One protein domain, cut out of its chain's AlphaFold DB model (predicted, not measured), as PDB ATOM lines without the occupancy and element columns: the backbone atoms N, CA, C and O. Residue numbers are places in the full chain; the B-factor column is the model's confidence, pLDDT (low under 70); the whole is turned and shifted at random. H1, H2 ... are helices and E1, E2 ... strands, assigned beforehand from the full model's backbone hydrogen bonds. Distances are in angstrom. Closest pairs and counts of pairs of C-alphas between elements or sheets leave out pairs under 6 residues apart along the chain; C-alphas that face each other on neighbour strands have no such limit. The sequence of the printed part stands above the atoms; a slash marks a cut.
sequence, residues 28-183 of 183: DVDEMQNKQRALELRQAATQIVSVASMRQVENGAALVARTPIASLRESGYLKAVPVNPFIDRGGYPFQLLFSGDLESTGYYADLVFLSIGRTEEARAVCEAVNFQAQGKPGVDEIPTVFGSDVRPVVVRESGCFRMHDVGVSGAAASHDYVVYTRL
ATOM      1  N   ASP A  28     143.013  96.291  74.001       82.44
ATOM      2  CA  ASP A  28     142.826  97.311  75.038       82.44
ATOM      3  C   ASP A  28     141.356  97.465  75.473       82.44
ATOM      4  O   ASP A  28     141.075  97.795  76.627       82.44
ATOM      5  N   VAL A  29     140.393  97.226  74.573       85.25
ATOM      6  CA  VAL A  29     138.960  97.325  74.900       85.25
ATOM      7  C   VAL A  29     138.544  96.175  75.810       85.25
ATOM      8  O   VAL A  29     137.865  96.412  76.810       85.25
ATOM      9  N   ASP A  30     138.994  94.958  75.510       85.12
ATOM     10  CA  ASP A  30     138.710  93.775  76.325       85.12
ATOM     11  C   ASP A  30     139.348  93.902  77.713       85.12
ATOM     12  O   ASP A  30     138.708  93.619  78.729       85.12
ATOM     13  N   GLU A  31     140.579  94.417  77.792       86.81
ATOM     14  CA  GLU A  31     141.242  94.686  79.067       86.81
ATOM     15  C   GLU A  31     140.460  95.702  79.915       86.81
ATOM     16  O   GLU A  31     140.242  95.488  81.113       86.81
ATOM     17  N   MET A  32     139.996  96.797  79.310       87.94
ATOM     18  CA  MET A  32     139.214  97.818  80.010       87.94
ATOM     19  C   MET A  32     137.857  97.282  80.471       87.94
ATOM     20  O   MET A  32     137.454  97.546  81.607       87.94
ATOM     21  N   GLN A  33     137.186  96.470  79.650       90.31
ATOM     22  CA  GLN A  33     135.953  95.791  80.047       90.31
ATOM     23  C   GLN A  33     136.187  94.838  81.224       90.31
ATOM     24  O   GLN A  33     135.410  94.844  82.179       90.31
ATOM     25  N   ASN A  34     137.274  94.063  81.211       90.38
ATOM     26  CA  ASN A  34     137.606  93.147  82.302       90.38
ATOM     27  C   ASN A  34     137.905  93.898  83.608       90.38
ATOM     28  O   ASN A  34     137.424  93.503  84.672       90.38
ATOM     29  N   LYS A  35     138.621  95.027  83.539       91.94
ATOM     30  CA  LYS A  35     138.859  95.906  84.698       91.94
ATOM     31  C   LYS A  35     137.568  96.512  85.240       91.94
ATOM     32  O   LYS A  35     137.403  96.576  86.459       91.94
ATOM     33  N   GLN A  36     136.666  96.936  84.355       93.62
ATOM     34  CA  GLN A  36     135.363  97.467  84.744       93.62
ATOM     35  C   GLN A  36     134.531  96.396  85.453       93.62
ATOM     36  O   GLN A  36     134.036  96.642  86.549       93.62
ATOM     37  N   ARG A  37     134.444  95.183  84.896       93.88
ATOM     38  CA  ARG A  37     133.722  94.074  85.536       93.88
ATOM     39  C   ARG A  37     134.335  93.682  86.875       93.88
ATOM     40  O   ARG A  37     133.602  93.484  87.835       93.88
ATOM     41  N   ALA A  38     135.663  93.623  86.973       93.25
ATOM     42  CA  ALA A  38     136.346  93.403  88.245       93.25
ATOM     43  C   ALA A  38     135.940  94.453  89.296       93.25
ATOM     44  O   ALA A  38     135.638  94.100  90.436       93.25
ATOM     45  N   LEU A  39     135.866  95.730  88.907       94.06
ATOM     46  CA  LEU A  39     135.418  96.804  89.792       94.06
ATOM     47  C   LEU A  39     133.945  96.639  90.198       94.06
ATOM     48  O   LEU A  39     133.636  96.750  91.383       94.06
ATOM     49  N   GLU A  40     133.057  96.343  89.248       94.56
ATOM     50  CA  GLU A  40     131.627  96.116  89.499       94.56
ATOM     51  C   GLU A  40     131.404  94.966  90.494       94.56
ATOM     52  O   GLU A  40     130.660  95.116  91.466       94.56
ATOM     53  N   LEU A  41     132.104  93.842  90.312       94.69
ATOM     54  CA  LEU A  41     132.028  92.688  91.211       94.69
ATOM     55  C   LEU A  41     132.498  93.025  92.627       94.69
ATOM     56  O   LEU A  41     131.847  92.645  93.601       94.69
ATOM     57  N   ARG A  42     133.609  93.761  92.752       93.19
ATOM     58  CA  ARG A  42     134.124  94.194  94.057       93.19
ATOM     59  C   ARG A  42     133.165  95.153  94.746       93.19
ATOM     60  O   ARG A  42     132.893  94.973  95.926       93.19
ATOM     61  N   GLN A  43     132.614  96.128  94.026       94.00
ATOM     62  CA  GLN A  43     131.633  97.063  94.580       94.00
ATOM     63  C   GLN A  43     130.377  96.336  95.075       94.00
ATOM     64  O   GLN A  43     129.917  96.606  96.183       94.00
ATOM     65  N   ALA A  44     129.867  95.374  94.301       95.00
ATOM     66  CA  ALA A  44     128.743  94.536  94.708       95.00
ATOM     67  C   ALA A  44     129.060  93.709  95.966       95.00
ATOM     68  O   ALA A  44     128.265  93.693  96.908       95.00
ATOM     69  N   ALA A  45     130.233  93.070  96.022       94.94
ATOM     70  CA  ALA A  45     130.666  92.308  97.192       94.94
ATOM     71  C   ALA A  45     130.821  93.203  98.434       94.94
ATOM     72  O   ALA A  45     130.284  92.882  99.491       94.94
ATOM     73  N   THR A  46     131.472  94.363  98.306       93.88
ATOM     74  CA  THR A  46     131.615  95.344  99.394       93.88
ATOM     75  C   THR A  46     130.264  95.878  99.869       93.88
ATOM     76  O   THR A  46     130.075  96.064 101.069       93.88
ATOM     77  N   GLN A  47     129.301  96.084  98.965       94.94
ATOM     78  CA  GLN A  47     127.943  96.456  99.351       94.94
ATOM     79  C   GLN A  47     127.302  95.371 100.223       94.94
ATOM     80  O   GLN A  47     126.735  95.707 101.259       94.94
ATOM     81  N   ILE A  48     127.417  94.092  99.835       95.81
ATOM     82  CA  ILE A  48     126.904  92.950 100.611       95.81
ATOM     83  C   ILE A  48     127.574  92.889 101.990       95.81
ATOM     84  O   ILE A  48     126.873  92.728 102.988       95.81
ATOM     85  N   VAL A  49     128.897  93.061 102.058       95.25
ATOM     86  CA  VAL A  49     129.635  93.102 103.330       95.25
ATOM     87  C   VAL A  49     129.109  94.220 104.224       95.25
ATOM     88  O   VAL A  49     128.692  93.960 105.346       95.25
ATOM     89  N   SER A  50     129.022  95.446 103.705       94.38
ATOM     90  CA  SER A  50     128.561  96.603 104.478       94.38
ATOM     91  C   SER A  50     127.165  96.391 105.068       94.38
ATOM     92  O   SER A  50     126.955  96.668 106.250       94.38
ATOM     93  N   VAL A  51     126.218  95.857 104.290       94.94
ATOM     94  CA  VAL A  51     124.863  95.595 104.799       94.94
ATOM     95  C   VAL A  51     124.810  94.414 105.768       94.94
ATOM     96  O   VAL A  51     124.003  94.423 106.695       94.94
ATOM     97  N   ALA A  52     125.666  93.405 105.586       94.50
ATOM     98  CA  ALA A  52     125.775  92.283 106.506       94.50
ATOM     99  C   ALA A  52     126.292  92.750 107.873       94.50
ATOM    100  O   ALA A  52     125.691  92.411 108.894       94.50
ATOM    101  N   SER A  53     127.323  93.603 107.891       93.06
ATOM    102  CA  SER A  53     127.837  94.218 109.117       93.06
ATOM    103  C   SER A  53     126.786  95.112 109.784       93.06
ATOM    104  O   SER A  53     126.604  95.031 110.996       93.06
ATOM    105  N   MET A  54     126.035  95.919 109.021       93.88
ATOM    106  CA  MET A  54     124.933  96.730 109.571       93.88
ATOM    107  C   MET A  54     123.869  95.861 110.244       93.88
ATOM    108  O   MET A  54     123.495  96.109 111.390       93.88
ATOM    109  N   ARG A  55     123.425  94.795 109.567       94.62
ATOM    110  CA  ARG A  55     122.453  93.853 110.129       94.62
ATOM    111  C   ARG A  55     122.969  93.201 111.411       94.62
ATOM    112  O   ARG A  55     122.181  93.003 112.337       94.62
ATOM    113  N   GLN A  56     124.256  92.858 111.466       93.56
ATOM    114  CA  GLN A  56     124.878  92.292 112.662       93.56
ATOM    115  C   GLN A  56     124.883  93.283 113.825       93.56
ATOM    116  O   GLN A  56     124.566  92.892 114.947       93.56
ATOM    117  N   VAL A  57     125.212  94.551 113.570       94.31
ATOM    118  CA  VAL A  57     125.198  95.606 114.594       94.31
ATOM    119  C   VAL A  57     123.786  95.827 115.136       94.31
ATOM    120  O   VAL A  57     123.614  95.943 116.345       94.31
ATOM    121  N   GLU A  58     122.773  95.841 114.271       94.75
ATOM    122  CA  GLU A  58     121.386  96.090 114.680       94.75
ATOM    123  C   GLU A  58     120.746  94.912 115.424       94.75
ATOM    124  O   GLU A  58     120.048  95.117 116.413       94.75
ATOM    125  N   ASN A  59     120.982  93.676 114.972       93.50
ATOM    126  CA  ASN A  59     120.348  92.486 115.558       93.50
ATOM    127  C   ASN A  59     121.210  91.788 116.619       93.50
ATOM    128  O   ASN A  59     120.756  90.833 117.245       93.50
ATOM    129  N   GLY A  60     122.462  92.215 116.796       92.12
ATOM    130  CA  GLY A  60     123.416  91.611 117.731       92.12
ATOM    131  C   GLY A  60     123.900  90.209 117.341       92.12
ATOM    132  O   GLY A  60     124.536  89.542 118.156       92.12
ATOM    133  N   ALA A  61     123.612  89.744 116.122       90.69
ATOM    134  CA  ALA A  61     123.964  88.407 115.647       90.69
ATOM    135  C   ALA A  61     124.520  88.451 114.219       90.69
ATOM    136  O   ALA A  61     123.948  89.096 113.339       90.69
ATOM    137  N   ALA A  62     125.631  87.746 113.992       91.75
ATOM    138  CA  ALA A  62     126.216  87.594 112.664       91.75
ATOM    139  C   ALA A  62     125.321  86.735 111.755       91.75
ATOM    140  O   ALA A  62     124.496  85.940 112.215       91.75
ATOM    141  N   LEU A  63     125.492  86.893 110.443       94.19
ATOM    142  CA  LEU A  63     124.788  86.077 109.460       94.19
ATOM    143  C   LEU A  63     125.295  84.642 109.499       94.19
ATOM    144  O   LEU A  63     126.495  84.409 109.564       94.19
ATOM    145  N   VAL A  64     124.383  83.680 109.416       95.88
ATOM    146  CA  VAL A  64     124.744  82.266 109.274       95.88
ATOM    147  C   VAL A  64     125.208  82.014 107.835       95.88
ATOM    148  O   VAL A  64     124.673  82.601 106.888       95.88
ATOM    149  N   ALA A  65     126.203  81.153 107.652       95.94
ATOM    150  CA  ALA A  65     126.652  80.701 106.344       95.94
ATOM    151  C   ALA A  65     125.484  80.111 105.538       95.94
ATOM    152  O   ALA A  65     124.547  79.523 106.080       95.94
ATOM    153  N   ARG A  66     125.523  80.323 104.224       94.50
ATOM    154  CA  ARG A  66     124.475  80.003 103.248       94.50
ATOM    155  C   ARG A  66     123.136  80.707 103.486       94.50
ATOM    156  O   ARG A  66     122.145  80.356 102.847       94.50
ATOM    157  N   THR A  67     123.098  81.753 104.319       94.38
ATOM    158  CA  THR A  67     121.952  82.673 104.346       94.38
ATOM    159  C   THR A  67     121.776  83.292 102.951       94.38
ATOM    160  O   THR A  67     122.725  83.886 102.428       94.38
ATOM    161  N   PRO A  68     120.585  83.195 102.330       93.44
ATOM    162  CA  PRO A  68     120.349  83.793 101.024       93.44
ATOM    163  C   PRO A  68     120.513  85.312 101.081       93.44
ATOM    164  O   PRO A  68     119.878  85.976 101.895       93.44
ATOM    165  N   ILE A  69     121.276  85.901 100.159       93.94
ATOM    166  CA  ILE A  69     121.427  87.370 100.081       93.94
ATOM    167  C   ILE A  69     120.073  88.062  99.851       93.94
ATOM    168  O   ILE A  69     119.859  89.184 100.308       93.94
ATOM    169  N   ALA A  70     119.117  87.369  99.225       93.25
ATOM    170  CA  ALA A  70     117.736  87.829  99.100       93.25
ATOM    171  C   ALA A  70     117.083  88.179 100.450       93.25
ATOM    172  O   ALA A  70     116.305  89.132 100.501       93.25
ATOM    173  N   SER A  71     117.462  87.515 101.551       93.06
ATOM    174  CA  SER A  71     116.934  87.844 102.879       93.06
ATOM    175  C   SER A  71     117.337  89.252 103.319       93.06
ATOM    176  O   SER A  71     116.589  89.917 104.018       93.06
ATOM    177  N   LEU A  72     118.516  89.741 102.908       92.25
ATOM    178  CA  LEU A  72     118.971  91.100 103.230       92.25
ATOM    179  C   LEU A  72     118.143  92.164 102.502       92.25
ATOM    180  O   LEU A  72     117.944  93.255 103.034       92.25
ATOM    181  N   ARG A  73     117.619  91.844 101.315       94.12
ATOM    182  CA  ARG A  73     116.643  92.690 100.618       94.12
ATOM    183  C   ARG A  73     115.290  92.656 101.322       94.12
ATOM    184  O   ARG A  73     114.692  93.700 101.540       94.12
ATOM    185  N   GLU A  74     114.811  91.471 101.682       92.12
ATOM    186  CA  GLU A  74     113.518  91.300 102.363       92.12
ATOM    187  C   GLU A  74     113.485  91.974 103.737       92.12
ATOM    188  O   GLU A  74     112.468  92.544 104.117       92.12
ATOM    189  N   SER A  75     114.616  91.995 104.446       90.94
ATOM    190  CA  SER A  75     114.789  92.754 105.691       90.94
ATOM    191  C   SER A  75     115.048  94.256 105.483       90.94
ATOM    192  O   SER A  75     115.247  94.969 106.458       90.94
ATOM    193  N   GLY A  76     115.061  94.754 104.242       93.00
ATOM    194  CA  GLY A  76     115.177  96.185 103.933       93.00
ATOM    195  C   GLY A  76     116.598  96.761 103.904       93.00
ATOM    196  O   GLY A  76     116.751  97.948 103.622       93.00
ATOM    197  N   TYR A  77     117.640  95.953 104.129       93.06
ATOM    198  CA  TYR A  77     119.034  96.418 104.076       93.06
ATOM    199  C   TYR A  77     119.544  96.615 102.643       93.06
ATOM    200  O   TYR A  77     120.384  97.478 102.387       93.06
ATOM    201  N   LEU A  78     119.035  95.829 101.691       92.81
ATOM    202  CA  LEU A  78     119.332  95.976 100.266       92.81
ATOM    203  C   LEU A  78     118.105  96.455  99.492       92.81
ATOM    204  O   LEU A  78     117.018  95.904  99.624       92.81
ATOM    205  N   LYS A  79     118.307  97.417  98.586       91.62
ATOM    206  CA  LYS A  79     117.272  97.814  97.614       91.62
ATOM    207  C   LYS A  79     117.064  96.755  96.529       91.62
ATOM    208  O   LYS A  79     115.945  96.534  96.080       91.62
ATOM    209  N   ALA A  80     118.146  96.108  96.108       93.12
ATOM    210  CA  ALA A  80     118.150  95.048  95.112       93.12
ATOM    211  C   ALA A  80     119.267  94.048  95.429       93.12
ATOM    212  O   ALA A  80     120.270  94.413  96.041       93.12
ATOM    213  N   VAL A  81     119.083  92.795  95.012       92.19
ATOM    214  CA  VAL A  81     120.123  91.764  95.115       92.19
ATOM    215  C   VAL A  81     121.095  91.957  93.948       92.19
ATOM    216  O   VAL A  81     120.632  91.959  92.805       92.19
ATOM    217  N   PRO A  82     122.408  92.125  94.194       93.50
ATOM    218  CA  PRO A  82     123.388  92.201  93.118       93.50
ATOM    219  C   PRO A  82     123.375  90.939  92.253       93.50
ATOM    220  O   PRO A  82     123.301  89.819  92.765       93.50
ATOM    221  N   VAL A  83     123.455  91.124  90.937       93.19
ATOM    222  CA  VAL A  83     123.465  90.028  89.962       93.19
ATOM    223  C   VAL A  83     124.900  89.752  89.536       93.19
ATOM    224  O   VAL A  83     125.666  90.681  89.292       93.19
ATOM    225  N   ASN A  84     125.262  88.473  89.431       94.06
ATOM    226  CA  ASN A  84     126.538  88.078  88.850       94.06
ATOM    227  C   ASN A  84     126.480  88.212  87.311       94.06
ATOM    228  O   ASN A  84     125.721  87.469  86.688       94.06
ATOM    229  N   PRO A  85     127.294  89.072  86.668       93.06
ATOM    230  CA  PRO A  85     127.333  89.196  85.206       93.06
ATOM    231  C   PRO A  85     127.846  87.934  84.481       93.06
ATOM    232  O   PRO A  85     127.758  87.845  83.255       93.06
ATOM    233  N   PHE A  86     128.383  86.957  85.218       95.06
ATOM    234  CA  PHE A  86     128.851  85.669  84.702       95.06
ATOM    235  C   PHE A  86     127.851  84.523  84.906       95.06
ATOM    236  O   PHE A  86     128.183  83.382  84.587       95.06
ATOM    237  N   ILE A  87     126.633  84.795  85.397       92.50
ATOM    238  CA  ILE A  87     125.630  83.751  85.680       92.50
ATOM    239  C   ILE A  87     125.335  82.885  84.440       92.50
ATOM    240  O   ILE A  87     125.369  81.660  84.511       92.50
ATOM    241  N   ASP A  88     125.193  83.513  83.271       91.44
ATOM    242  CA  ASP A  88     124.908  82.827  82.001       91.44
ATOM    243  C   ASP A  88     126.140  82.121  81.403       91.44
ATOM    244  O   ASP A  88     126.046  81.432  80.388       91.44
ATOM    245  N   ARG A  89     127.313  82.290  82.023       90.25
ATOM    246  CA  ARG A  89     128.602  81.713  81.600       90.25
ATOM    247  C   ARG A  89     129.099  80.638  82.569       90.25
ATOM    248  O   ARG A  89     130.277  80.284  82.551       90.25
ATOM    249  N   GLY A  90     128.206  80.119  83.411       89.31
ATOM    250  CA  GLY A  90     128.510  79.081  84.396       89.31
ATOM    251  C   GLY A  90     128.995  79.604  85.748       89.31
ATOM    252  O   GLY A  90     129.421  78.801  86.570       89.31
ATOM    253  N   GLY A  91     128.937  80.918  85.987       93.69
ATOM    254  CA  GLY A  91     129.112  81.490  87.318       93.69
ATOM    255  C   GLY A  91     127.903  81.235  88.224       93.69
ATOM    256  O   GLY A  91     126.813  80.894  87.766       93.69
ATOM    257  N   TYR A  92     128.086  81.448  89.525       95.19
ATOM    258  CA  TYR A  92     127.042  81.274  90.542       95.19
ATOM    259  C   TYR A  92     126.645  82.621  91.158       95.19
ATOM    260  O   TYR A  92     127.424  83.573  91.098       95.19
ATOM    261  N   PRO A  93     125.452  82.756  91.761       95.12
ATOM    262  CA  PRO A  93     125.091  83.966  92.495       95.12
ATOM    263  C   PRO A  93     126.062  84.244  93.648       95.12
ATOM    264  O   PRO A  93     126.735  83.336  94.132       95.12
ATOM    265  N   PHE A  94     126.079  85.487  94.133       96.38
ATOM    266  CA  PHE A  94     126.780  85.835  95.368       96.38
ATOM    267  C   PHE A  94     126.243  85.008  96.547       96.38
ATOM    268  O   PHE A  94     125.029  84.812  96.678       96.38
ATOM    269  N   GLN A  95     127.136  84.562  97.425       96.19
ATOM    270  CA  GLN A  95     126.792  83.781  98.615       96.19
ATOM    271  C   GLN A  95     127.547  84.278  99.837       96.19
ATOM    272  O   GLN A  95     128.663  84.771  99.731       96.19
ATOM    273  N   LEU A  96     126.929  84.125 101.001       96.50
ATOM    274  CA  LEU A  96     127.575  84.314 102.294       96.50
ATOM    275  C   LEU A  96     128.017  82.942 102.778       96.50
ATOM    276  O   LEU A  96     127.159  82.097 103.005       96.50
ATOM    277  N   LEU A  97     129.313  82.691 102.906       96.81
ATOM    278  CA  LEU A  97     129.856  81.378 103.257       96.81
ATOM    279  C   LEU A  97     130.807  81.481 104.451       96.81
ATOM    280  O   LEU A  97     131.225  82.574 104.838       96.81
ATOM    281  N   PHE A  98     131.118  80.327 105.037       97.12
ATOM    282  CA  PHE A  98     132.149  80.191 106.055       97.12
ATOM    283  C   PHE A  98     133.428  79.657 105.408       97.12
ATOM    284  O   PHE A  98     133.433  78.577 104.825       97.12
ATOM    285  N   SER A  99     134.519  80.407 105.506       95.88
ATOM    286  CA  SER A  99     135.777  80.130 104.817       95.88
ATOM    287  C   SER A  99     136.429  78.815 105.243       95.88
ATOM    288  O   SER A  99     137.154  78.227 104.449       95.88
ATOM    289  N   GLY A 100     136.171  78.347 106.469       95.19
ATOM    290  CA  GLY A 100     136.706  77.082 106.979       95.19
ATOM    291  C   GLY A 100     135.970  75.835 106.493       95.19
ATOM    292  O   GLY A 100     136.513  74.743 106.612       95.19
ATOM    293  N   ASP A 101     134.750  75.996 105.982       94.44
ATOM    294  CA  ASP A 101     133.962  74.938 105.354       94.44
ATOM    295  C   ASP A 101     132.823  75.573 104.546       94.44
ATOM    296  O   ASP A 101     131.768  75.935 105.083       94.44
ATOM    297  N   LEU A 102     133.035  75.701 103.236       93.94
ATOM    298  CA  LEU A 102     132.075  76.322 102.325       93.94
ATOM    299  C   LEU A 102     130.755  75.542 102.180       93.94
ATOM    300  O   LEU A 102     129.784  76.074 101.630       93.94
ATOM    301  N   GLU A 103     130.671  74.297 102.647       93.25
ATOM    302  CA  GLU A 103     129.429  73.515 102.637       93.25
ATOM    303  C   GLU A 103     128.590  73.715 103.900       93.25
ATOM    304  O   GLU A 103     127.391  73.427 103.897       93.25
ATOM    305  N   SER A 104     129.173  74.287 104.951       91.38
ATOM    306  CA  SER A 104     128.495  74.409 106.230       91.38
ATOM    307  C   SER A 104     127.348  75.419 106.221       91.38
ATOM    308  O   SER A 104     127.430  76.514 105.660       91.38
ATOM    309  N   THR A 105     126.284  75.062 106.938       90.25
ATOM    310  CA  THR A 105     125.142  75.928 107.270       90.25
ATOM    311  C   THR A 105     125.061  76.229 108.771       90.25
ATOM    312  O   THR A 105     124.097  76.840 109.218       90.25
ATOM    313  N   GLY A 106     126.011  75.733 109.575       90.25
ATOM    314  CA  GLY A 106     125.981  75.818 111.042       90.25
ATOM    315  C   GLY A 106     126.901  76.882 111.644       90.25
ATOM    316  O   GLY A 106     126.844  77.124 112.847       90.25
ATOM    317  N   TYR A 107     127.745  77.510 110.824       95.06
ATOM    318  CA  TYR A 107     128.695  78.540 111.250       95.06
ATOM    319  C   TYR A 107     128.258  79.927 110.794       95.06
ATOM    320  O   TYR A 107     127.432  80.068 109.893       95.06
ATOM    321  N   TYR A 108     128.827  80.962 111.407       96.12
ATOM    322  CA  TYR A 108     128.665  82.321 110.908       96.12
ATOM    323  C   TYR A 108     129.449  82.505 109.611       96.12
ATOM    324  O   TYR A 108     130.563  82.003 109.472       96.12
ATOM    325  N   ALA A 109     128.850  83.220 108.666       96.44
ATOM    326  CA  ALA A 109     129.530  83.636 107.459       96.44
ATOM    327  C   ALA A 109     130.655  84.609 107.823       96.44
ATOM    328  O   ALA A 109     130.455  85.532 108.613       96.44
ATOM    329  N   ASP A 110     131.813  84.425 107.201       95.56
ATOM    330  CA  ASP A 110     132.968  85.327 107.278       95.56
ATOM    331  C   ASP A 110     133.446  85.768 105.879       95.56
ATOM    332  O   ASP A 110     134.456  86.462 105.744       95.56
ATOM    333  N   LEU A 111     132.714  85.365 104.834       95.38
ATOM    334  CA  LEU A 111     133.073  85.560 103.440       95.38
ATOM    335  C   LEU A 111     131.836  85.817 102.572       95.38
ATOM    336  O   LEU A 111     130.867  85.060 102.603       95.38
ATOM    337  N   VAL A 112     131.907  86.833 101.717       97.12
ATOM    338  CA  VAL A 112     131.116  86.922 100.486       97.12
ATOM    339  C   VAL A 112     131.881  86.204  99.380       97.12
ATOM    340  O   VAL A 112     133.023  86.551  99.083       97.12
ATOM    341  N   PHE A 113     131.248  85.208  98.772       97.25
ATOM    342  CA  PHE A 113     131.822  84.297  97.790       97.25
ATOM    343  C   PHE A 113     131.067  84.393  96.464       97.25
ATOM    344  O   PHE A 113     129.833  84.418  96.445       97.25
ATOM    345  N   LEU A 114     131.798  84.424  95.352       97.25
ATOM    346  CA  LEU A 114     131.242  84.542  94.010       97.25
ATOM    347  C   LEU A 114     132.048  83.709  93.008       97.25
ATOM    348  O   LEU A 114     133.165  84.087  92.668       97.25
ATOM    349  N   SER A 115     131.465  82.644  92.452       97.38
ATOM    350  CA  SER A 115     132.029  82.003  91.255       97.38
ATOM    351  C   SER A 115     131.684  82.812  90.002       97.38
ATOM    352  O   SER A 115     130.516  83.112  89.754       97.38
ATOM    353  N   ILE A 116     132.686  83.121  89.182       97.62
ATOM    354  CA  ILE A 116     132.543  83.774  87.871       97.62
ATOM    355  C   ILE A 116     132.768  82.803  86.699       97.62
ATOM    356  O   ILE A 116     132.917  83.230  85.555       97.62
ATOM    357  N   GLY A 117     132.744  81.494  86.967       96.25
ATOM    358  CA  GLY A 117     132.926  80.445  85.963       96.25
ATOM    359  C   GLY A 117     134.394  80.204  85.603       96.25
ATOM    360  O   GLY A 117     135.302  80.650  86.298       96.25
ATOM    361  N   ARG A 118     134.638  79.485  84.501       95.81
ATOM    362  CA  ARG A 118     135.963  78.925  84.141       95.81
ATOM    363  C   ARG A 118     136.553  79.432  82.817       95.81
ATOM    364  O   ARG A 118     137.476  78.826  82.282       95.81
ATOM    365  N   THR A 119     135.969  80.472  82.230       95.19
ATOM    366  CA  THR A 119     136.385  80.990  80.917       95.19
ATOM    367  C   THR A 119     137.687  81.795  81.010       95.19
ATOM    368  O   THR A 119     138.045  82.289  82.078       95.19
ATOM    369  N   GLU A 120     138.378  81.995  79.882       94.12
ATOM    370  CA  GLU A 120     139.552  82.890  79.820       94.12
ATOM    371  C   GLU A 120     139.207  84.336  80.212       94.12
ATOM    372  O   GLU A 120     139.999  85.053  80.813       94.12
ATOM    373  N   GLU A 121     137.980  84.767  79.938       94.19
ATOM    374  CA  GLU A 121     137.477  86.062  80.389       94.19
ATOM    375  C   GLU A 121     137.307  86.110  81.916       94.19
ATOM    376  O   GLU A 121     137.696  87.089  82.550       94.19
ATOM    377  N   ALA A 122     136.779  85.042  82.528       96.19
ATOM    378  CA  ALA A 122     136.693  84.923  83.981       96.19
ATOM    379  C   ALA A 122     138.089  84.946  84.621       96.19
ATOM    380  O   ALA A 122     138.297  85.631  85.623       96.19
ATOM    381  N   ARG A 123     139.070  84.286  83.992       96.81
ATOM    382  CA  ARG A 123     140.480  84.372  84.380       96.81
ATOM    383  C   ARG A 123     140.994  85.810  84.339       96.81
ATOM    384  O   ARG A 123     141.535  86.280  85.334       96.81
ATOM    385  N   ALA A 124     140.809  86.516  83.225       95.56
ATOM    386  CA  ALA A 124     141.283  87.891  83.066       95.56
ATOM    387  C   ALA A 124     140.646  88.844  84.092       95.56
ATOM    388  O   ALA A 124     141.322  89.701  84.664       95.56
ATOM    389  N   VAL A 125     139.354  88.667  84.389       96.62
ATOM    390  CA  VAL A 125     138.673  89.405  85.462       96.62
ATOM    391  C   VAL A 125     139.236  89.041  86.836       96.62
ATOM    392  O   VAL A 125     139.479  89.935  87.643       96.62
ATOM    393  N   CYS A 126     139.497  87.764  87.104       96.69
ATOM    394  CA  CYS A 126     140.100  87.299  88.353       96.69
ATOM    395  C   CYS A 126     141.498  87.900  88.581       96.69
ATOM    396  O   CYS A 126     141.792  88.423  89.657       96.69
ATOM    397  N   GLU A 127     142.338  87.909  87.544       96.44
ATOM    398  CA  GLU A 127     143.656  88.548  87.563       96.44
ATOM    399  C   GLU A 127     143.542  90.061  87.794       96.44
ATOM    400  O   GLU A 127     144.296  90.617  88.594       96.44
ATOM    401  N   ALA A 128     142.565  90.728  87.168       95.62
ATOM    402  CA  ALA A 128     142.296  92.145  87.399       95.62
ATOM    403  C   ALA A 128     141.832  92.423  88.840       95.62
ATOM    404  O   ALA A 128     142.288  93.395  89.446       95.62
ATOM    405  N   VAL A 129     140.987  91.568  89.428       95.75
ATOM    406  CA  VAL A 129     140.594  91.659  90.846       95.75
ATOM    407  C   VAL A 129     141.823  91.554  91.747       95.75
ATOM    408  O   VAL A 129     142.006  92.405  92.618       95.75
ATOM    409  N   ASN A 130     142.696  90.567  91.525       95.06
ATOM    410  CA  ASN A 130     143.918  90.404  92.315       95.06
ATOM    411  C   ASN A 130     144.898  91.559  92.131       95.06
ATOM    412  O   ASN A 130     145.460  92.042  93.115       95.06
ATOM    413  N   PHE A 131     145.032  92.088  90.916       93.25
ATOM    414  CA  PHE A 131     145.835  93.282  90.681       93.25
ATOM    415  C   PHE A 131     145.307  94.478  91.482       93.25
ATOM    416  O   PHE A 131     146.075  95.158  92.159       93.25
ATOM    417  N   GLN A 132     143.992  94.704  91.485       90.06
ATOM    418  CA  GLN A 132     143.379  95.798  92.239       90.06
ATOM    419  C   GLN A 132     143.368  95.572  93.763       90.06
ATOM    420  O   GLN A 132     143.243  96.538  94.516       90.06
ATOM    421  N   ALA A 133     143.409  94.325  94.238       89.50
ATOM    422  CA  ALA A 133     143.369  93.996  95.665       89.50
ATOM    423  C   ALA A 133     144.768  93.865  96.292       89.50
ATOM    424  O   ALA A 133     144.947  94.179  97.466       89.50
ATOM    425  N   GLN A 134     145.755  93.404  95.522       86.81
ATOM    426  CA  GLN A 134     147.072  92.986  96.019       86.81
ATOM    427  C   GLN A 134     148.248  93.611  95.254       86.81
ATOM    428  O   GLN A 134     149.403  93.403  95.625       86.81
ATOM    429  N   GLY A 135     147.987  94.359  94.177       86.50
ATOM    430  CA  GLY A 135     149.021  94.969  93.339       86.50
ATOM    431  C   GLY A 135     149.798  93.972  92.474       86.50
ATOM    432  O   GLY A 135     150.847  94.328  91.941       86.50
ATOM    433  N   LYS A 136     149.328  92.724  92.348       83.12
ATOM    434  CA  LYS A 136     149.966  91.678  91.537       83.12
ATOM    435  C   LYS A 136     148.922  90.900  90.734       83.12
ATOM    436  O   LYS A 136     147.920  90.490  91.322       83.12
ATOM    437  N   PRO A 137     149.139  90.691  89.423       81.12
ATOM    438  CA  PRO A 137     148.325  89.766  88.651       81.12
ATOM    439  C   PRO A 137     148.744  88.326  88.977       81.12
ATOM    440  O   PRO A 137     149.902  88.063  89.307       81.12
ATOM    441  N   GLY A 138     147.801  87.397  88.884       87.44
ATOM    442  CA  GLY A 138     148.008  85.984  89.190       87.44
ATOM    443  C   GLY A 138     146.774  85.398  89.850       87.44
ATOM    444  O   GLY A 138     146.004  86.127  90.472       87.44
ATOM    445  N   VAL A 139     146.565  84.096  89.690       93.25
ATOM    446  CA  VAL A 139     145.453  83.378  90.310       93.25
ATOM    447  C   VAL A 139     146.001  82.099  90.912       93.25
ATOM    448  O   VAL A 139     146.412  81.201  90.180       93.25
ATOM    449  N   ASP A 140     145.992  82.030  92.238       92.25
ATOM    450  CA  ASP A 140     146.351  80.811  92.946       92.25
ATOM    451  C   ASP A 140     145.196  79.815  92.857       92.25
ATOM    452  O   ASP A 140     144.027  80.181  93.003       92.25
ATOM    453  N   GLU A 141     145.518  78.552  92.604       93.75
ATOM    454  CA  GLU A 141     144.550  77.464  92.675       93.75
ATOM    455  C   GLU A 141     144.591  76.848  94.068       93.75
ATOM    456  O   GLU A 141     145.669  76.547  94.587       93.75
ATOM    457  N   ILE A 142     143.423  76.671  94.686       92.75
ATOM    458  CA  ILE A 142     143.352  75.991  95.974       92.75
ATOM    459  C   ILE A 142     143.713  74.507  95.793       92.75
ATOM    460  O   ILE A 142     143.145  73.843  94.933       92.75
ATOM    461  N   PRO A 143     144.632  73.943  96.592       91.56
ATOM    462  CA  PRO A 143     144.899  72.509  96.547       91.56
ATOM    463  C   PRO A 143     143.696  71.661  96.987       91.56
ATOM    464  O   PRO A 143     143.110  71.911  98.040       91.56
ATOM    465  N   THR A 144     143.399  70.578  96.259       90.31
ATOM    466  CA  THR A 144     142.284  69.647  96.550       90.31
ATOM    467  C   THR A 144     142.332  69.050  97.963       90.31
ATOM    468  O   THR A 144     141.296  68.694  98.515       90.31
ATOM    469  N   VAL A 145     143.518  68.970  98.584       91.12
ATOM    470  CA  VAL A 145     143.692  68.481  99.967       91.12
ATOM    471  C   VAL A 145     142.942  69.322 101.003       91.12
ATOM    472  O   VAL A 145     142.599  68.807 102.063       91.12
ATOM    473  N   PHE A 146     142.667  70.595 100.707       90.19
ATOM    474  CA  PHE A 146     141.908  71.464 101.602       90.19
ATOM    475  C   PHE A 146     140.390  71.304 101.452       90.19
ATOM    476  O   PHE A 146     139.653  71.736 102.334       90.19
ATOM    477  N   GLY A 147     139.912  70.646 100.390       90.00
ATOM    478  CA  GLY A 147     138.482  70.477 100.132       90.00
ATOM    479  C   GLY A 147     137.732  71.810 100.211       90.00
ATOM    480  O   GLY A 147     138.130  72.792  99.593       90.00
ATOM    481  N   SER A 148     136.675  71.864 101.023       91.50
ATOM    482  CA  SER A 148     135.863  73.070 101.215       91.50
ATOM    483  C   SER A 148     136.493  74.139 102.123       91.50
ATOM    484  O   SER A 148     135.876  75.188 102.305       91.50
ATOM    485  N   ASP A 149     137.685  73.925 102.694       94.12
ATOM    486  CA  ASP A 149     138.386  74.920 103.516       94.12
ATOM    487  C   ASP A 149     139.224  75.856 102.639       94.12
ATOM    488  O   ASP A 149     140.325  75.521 102.205       94.12
ATOM    489  N   VAL A 150     138.736  77.073 102.418       94.31
ATOM    490  CA  VAL A 150     139.413  78.089 101.599       94.31
ATOM    491  C   VAL A 150     140.246  79.081 102.405       94.31
ATOM    492  O   VAL A 150     140.842  79.993 101.827       94.31
ATOM    493  N   ARG A 151     140.372  78.918 103.727       94.94
ATOM    494  CA  ARG A 151     141.223  79.795 104.556       94.94
ATOM    495  C   ARG A 151     142.667  79.934 104.052       94.94
ATOM    496  O   ARG A 151     143.186  81.046 104.165       94.94
ATOM    497  N   PRO A 152     143.320  78.901 103.473       91.44
ATOM    498  CA  PRO A 152     144.684  79.037 102.956       91.44
ATOM    499  C   PRO A 152     144.833  80.040 101.805       91.44
ATOM    500  O   PRO A 152     145.917  80.589 101.629       91.44
ATOM    501  N   VAL A 153     143.765  80.291 101.036       91.00
ATOM    502  CA  VAL A 153     143.770  81.223  99.890       91.00
ATOM    503  C   VAL A 153     143.054  82.546 100.199       91.00
ATOM    504  O   VAL A 153     143.358  83.572  99.598       91.00
ATOM    505  N   VAL A 154     142.177  82.574 101.209       91.75
ATOM    506  CA  VAL A 154     141.439  83.767 101.678       91.75
ATOM    507  C   VAL A 154     142.240  84.525 102.757       91.75
ATOM    508  O   VAL A 154     141.765  84.832 103.850       91.75
ATOM    509  N   VAL A 155     143.504  84.843 102.467       83.62
ATOM    510  CA  VAL A 155     144.424  85.480 103.441       83.62
ATOM    511  C   VAL A 155     144.317  87.008 103.500       83.62
ATOM    512  O   VAL A 155     144.836  87.636 104.421       83.62
ATOM    513  N   ARG A 156     143.665  87.626 102.511       86.88
ATOM    514  CA  ARG A 156     143.453  89.083 102.410       86.88
ATOM    515  C   ARG A 156     141.976  89.440 102.556       86.88
ATOM    516  O   ARG A 156     141.124  88.570 102.439       86.88
ATOM    517  N   GLU A 157     141.691  90.730 102.731       90.75
ATOM    518  CA  GLU A 157     140.328  91.284 102.770       90.75
ATOM    519  C   GLU A 157     139.504  90.945 101.524       90.75
ATOM    520  O   GLU A 157     138.330  90.615 101.610       90.75
ATOM    521  N   SER A 158     140.114  91.000 100.342       93.75
ATOM    522  CA  SER A 158     139.472  90.615  99.086       93.75
ATOM    523  C   SER A 158     140.497  90.047  98.121       93.75
ATOM    524  O   SER A 158     141.700  90.298  98.253       93.75
ATOM    525  N   GLY A 159     140.021  89.282  97.151       95.50
ATOM    526  CA  GLY A 159     140.867  88.693  96.133       95.50
ATOM    527  C   GLY A 159     140.084  87.773  95.222       95.50
ATOM    528  O   GLY A 159     138.850  87.754  95.220       95.50
ATOM    529  N   CYS A 160     140.830  87.017  94.438       96.44
ATOM    530  CA  CYS A 160     140.309  85.990  93.576       96.44
ATOM    531  C   CYS A 160     141.247  84.778  93.569       96.44
ATOM    532  O   CYS A 160     142.465  84.920  93.675       96.44
ATOM    533  N   PHE A 161     140.689  83.582  93.470       96.25
ATOM    534  CA  PHE A 161     141.440  82.334  93.364       96.25
ATOM    535  C   PHE A 161     140.729  81.392  92.394       96.25
ATOM    536  O   PHE A 161     139.614  81.665  91.949       96.25
ATOM    537  N   ARG A 162     141.372  80.283  92.047       97.06
ATOM    538  CA  ARG A 162     140.787  79.229  91.219       97.06
ATOM    539  C   ARG A 162     140.429  78.028  92.081       97.06
ATOM    540  O   ARG A 162     141.226  77.605  92.913       97.06
ATOM    541  N   MET A 163     139.228  77.496  91.892       96.19
ATOM    542  CA  MET A 163     138.724  76.336  92.619       96.19
ATOM    543  C   MET A 163     139.419  75.039  92.174       96.19
ATOM    544  O   MET A 163     139.779  74.902  91.008       96.19
ATOM    545  N   HIS A 164     139.563  74.069  93.080       93.88
ATOM    546  CA  HIS A 164     140.113  72.745  92.766       93.88
ATOM    547  C   HIS A 164     139.162  71.893  91.899       93.88
ATOM    548  O   HIS A 164     138.020  72.270  91.616       93.88
ATOM    549  N   ASP A 165     139.601  70.679  91.560       91.81
ATOM    550  CA  ASP A 165     138.937  69.706  90.671       91.81
ATOM    551  C   ASP A 165     137.525  69.255  91.091       91.81
ATOM    552  O   ASP A 165     136.816  68.619  90.313       91.81
ATOM    553  N   VAL A 166     137.107  69.554  92.322       89.25
ATOM    554  CA  VAL A 166     135.847  69.053  92.911       89.25
ATOM    555  C   VAL A 166     134.772  70.142  92.949       89.25
ATOM    556  O   VAL A 166     133.590  69.837  92.812       89.25
ATOM    557  N   GLY A 167     135.160  71.417  93.055       90.75
ATOM    558  CA  GLY A 167     134.199  72.496  93.267       90.75
ATOM    559  C   GLY A 167     133.591  72.489  94.673       90.75
ATOM    560  O   GLY A 167     134.066  71.807  95.578       90.75
ATOM    561  N   VAL A 168     132.520  73.262  94.834       91.94
ATOM    562  CA  VAL A 168     131.713  73.379  96.053       91.94
ATOM    563  C   VAL A 168     130.246  73.361  95.655       91.94
ATOM    564  O   VAL A 168     129.789  74.215  94.886       91.94
ATOM    565  N   SER A 169     129.482  72.419  96.208       89.81
ATOM    566  CA  SER A 169     128.095  72.212  95.800       89.81
ATOM    567  C   SER A 169     127.249  73.484  95.936       89.81
ATOM    568  O   SER A 169     127.155  74.111  97.002       89.81
ATOM    569  N   GLY A 170     126.652  73.882  94.810       89.12
ATOM    570  CA  GLY A 170     125.797  75.057  94.690       89.12
ATOM    571  C   GLY A 170     126.511  76.408  94.770       89.12
ATOM    572  O   GLY A 170     125.812  77.414  94.711       89.12
ATOM    573  N   ALA A 171     127.844  76.462  94.895       92.38
ATOM    574  CA  ALA A 171     128.606  77.710  95.044       92.38
ATOM    575  C   ALA A 171     129.700  77.911  93.986       92.38
ATOM    576  O   ALA A 171     129.924  79.040  93.550       92.38
ATOM    577  N   ALA A 172     130.371  76.839  93.563       95.56
ATOM    578  CA  ALA A 172     131.375  76.868  92.505       95.56
ATOM    579  C   ALA A 172     131.494  75.489  91.853       95.56
ATOM    580  O   ALA A 172     131.490  74.469  92.538       95.56
ATOM    581  N   ALA A 173     131.645  75.436  90.537       95.25
ATOM    582  CA  ALA A 173     132.073  74.224  89.857       95.25
ATOM    583  C   ALA A 173     133.595  74.034  89.980       95.25
ATOM    584  O   ALA A 173     134.326  74.896  90.476       95.25
ATOM    585  N   SER A 174     134.076  72.880  89.519       94.44
ATOM    586  CA  SER A 174     135.508  72.622  89.428       94.44
ATOM    587  C   SER A 174     136.203  73.634  88.518       94.44
ATOM    588  O   SER A 174     135.689  73.979  87.449       94.44
ATOM    589  N   HIS A 175     137.373  74.107  88.952       96.00
ATOM    590  CA  HIS A 175     138.184  75.106  88.247       96.00
ATOM    591  C   HIS A 175     137.525  76.460  87.978       96.00
ATOM    592  O   HIS A 175     138.061  77.240  87.185       96.00
ATOM    593  N   ASP A 176     136.403  76.764  88.627       97.31
ATOM    594  CA  ASP A 176     135.834  78.100  88.558       97.31
ATOM    595  C   ASP A 176     136.785  79.119  89.194       97.31
ATOM    596  O   ASP A 176     137.399  78.878  90.236       97.31
ATOM    597  N   TYR A 177     136.875  80.288  88.575       97.81
ATOM    598  CA  TYR A 177     137.457  81.470  89.180       97.81
ATOM    599  C   TYR A 177     136.466  82.036  90.191       97.81
ATOM    600  O   TYR A 177     135.282  82.215  89.899       97.81
ATOM    601  N   VAL A 178     136.952  82.305  91.394       97.38
ATOM    602  CA  VAL A 178     136.144  82.713  92.535       97.38
ATOM    603  C   VAL A 178     136.654  84.036  93.061       97.38
ATOM    604  O   VAL A 178     137.775  84.122  93.554       97.38
ATOM    605  N   VAL A 179     135.799  85.050  93.014       97.12
ATOM    606  CA  VAL A 179     136.015  86.335  93.676       97.12
ATOM    607  C   VAL A 179     135.475  86.250  95.096       97.12
ATOM    608  O   VAL A 179     134.398  85.701  95.334       97.12
ATOM    609  N   TYR A 180     136.209  86.817  96.047       96.50
ATOM    610  CA  TYR A 180     135.808  86.806  97.443       96.50
ATOM    611  C   TYR A 180     136.062  88.145  98.142       96.50
ATOM    612  O   TYR A 180     136.916  88.944  97.742       96.50
ATOM    613  N   THR A 181     135.316  88.405  99.212       96.81
ATOM    614  CA  THR A 181     135.552  89.519 100.145       96.81
ATOM    615  C   THR A 181     135.168  89.089 101.556       96.81
ATOM    616  O   THR A 181     134.102  88.512 101.742       96.81
ATOM    617  N   ARG A 182     136.035  89.324 102.538       95.31
ATOM    618  CA  ARG A 182     135.798  88.977 103.944       95.31
ATOM    619  C   ARG A 182     134.758  89.917 104.568       95.31
ATOM    620  O   ARG A 182     134.620  91.057 104.125       95.31
ATOM    621  N   LEU A 183     134.003  89.396 105.536       92.31
ATOM    622  CA  LEU A 183     133.001  90.139 106.313       92.31
ATOM    623  C   LEU A 183     133.614  90.894 107.496       92.31
ATOM    624  O   LEU A 183     134.588  90.369 108.084       92.31
TER     625      LEU A 183
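Overview. This is residues 28 to 183 of the 183 residues of an uncharacterized protein of Sphingosinicella sp. BN140058 (UniProt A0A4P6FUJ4). A small twisted sheet of four strands has the long helix H1 slanting over one face and H3 over the same face at the E3 edge, while loops within residues 98 to 110, 135 to 157 and 163 to 176 lie largely on the other side. The printed part has 156 residues, under half of them in named elements, three helices and four strands in the order H1 H2 E1 E2 H3 E3 E4, class mixed. The antiparallel sheet runs E1 E2 E4 E3. The whole is compact, radius of gyration of the C-alphas 14.7 A, spanning 45 by 36 by 29 A.

Arrangement. E1, residues 95 to 97, and E2, residues 111 to 115, form a hairpin, with N 95 and O 113 at 2.9 A, within hydrogen-bond range. E4, residues 177 to 182, is antiparallel to E2, with N 112 and O 181 at 2.8 A. E3, residues 158 to 162, forms a hairpin with E4, with N 178 and O 161 at 2.8 A. H1, residues 28 to 59, and H3, residues 120 to 134, lie on the same face, two layers, helices over a sheet. H1 runs slantwise to the strands, 34 degrees from E2 on the local plane, at a height of 9.3 A over the sheet. H3's height is 7.8 A; its closest C-alphas to E3 are Asn 130 and Gly 159, 5.2 A. H1 touches H3 with residues 31 to 42 alone, closest C-alphas Asn 34 and Val 125, 5.0 A, at a steep tilt of 60 degrees. E2, H3 and E3 make a split strand-helix-strand unit, E4 between the strands, its crossover right-handed. H2, residues 69 to 74, only just touches H1, with 3 pairs of C-alphas within 8 A, the closest Val 51 and Leu 72, 7.6 A. Every O i to N i+4 pair is within range in H1 and H3, 1 of 2 in H2.

Along the chain. H1 begins at C-alpha 28 (142.826, 97.311, 75.038) and measures 46.6 A; H3 measures 20.5 A. E4, 16.6 A, ends at C-alpha 182 (135.798, 88.977, 103.944).

Size, cuts and confidence. The C-alphas of Asp 28 and Gly 60 are farthest apart, 47.2 A. The printed part has no cut. Links H2 to E1, E1 to E2, H3 to E3 and E3 to E4 are long. No printed residue has pLDDT under 70.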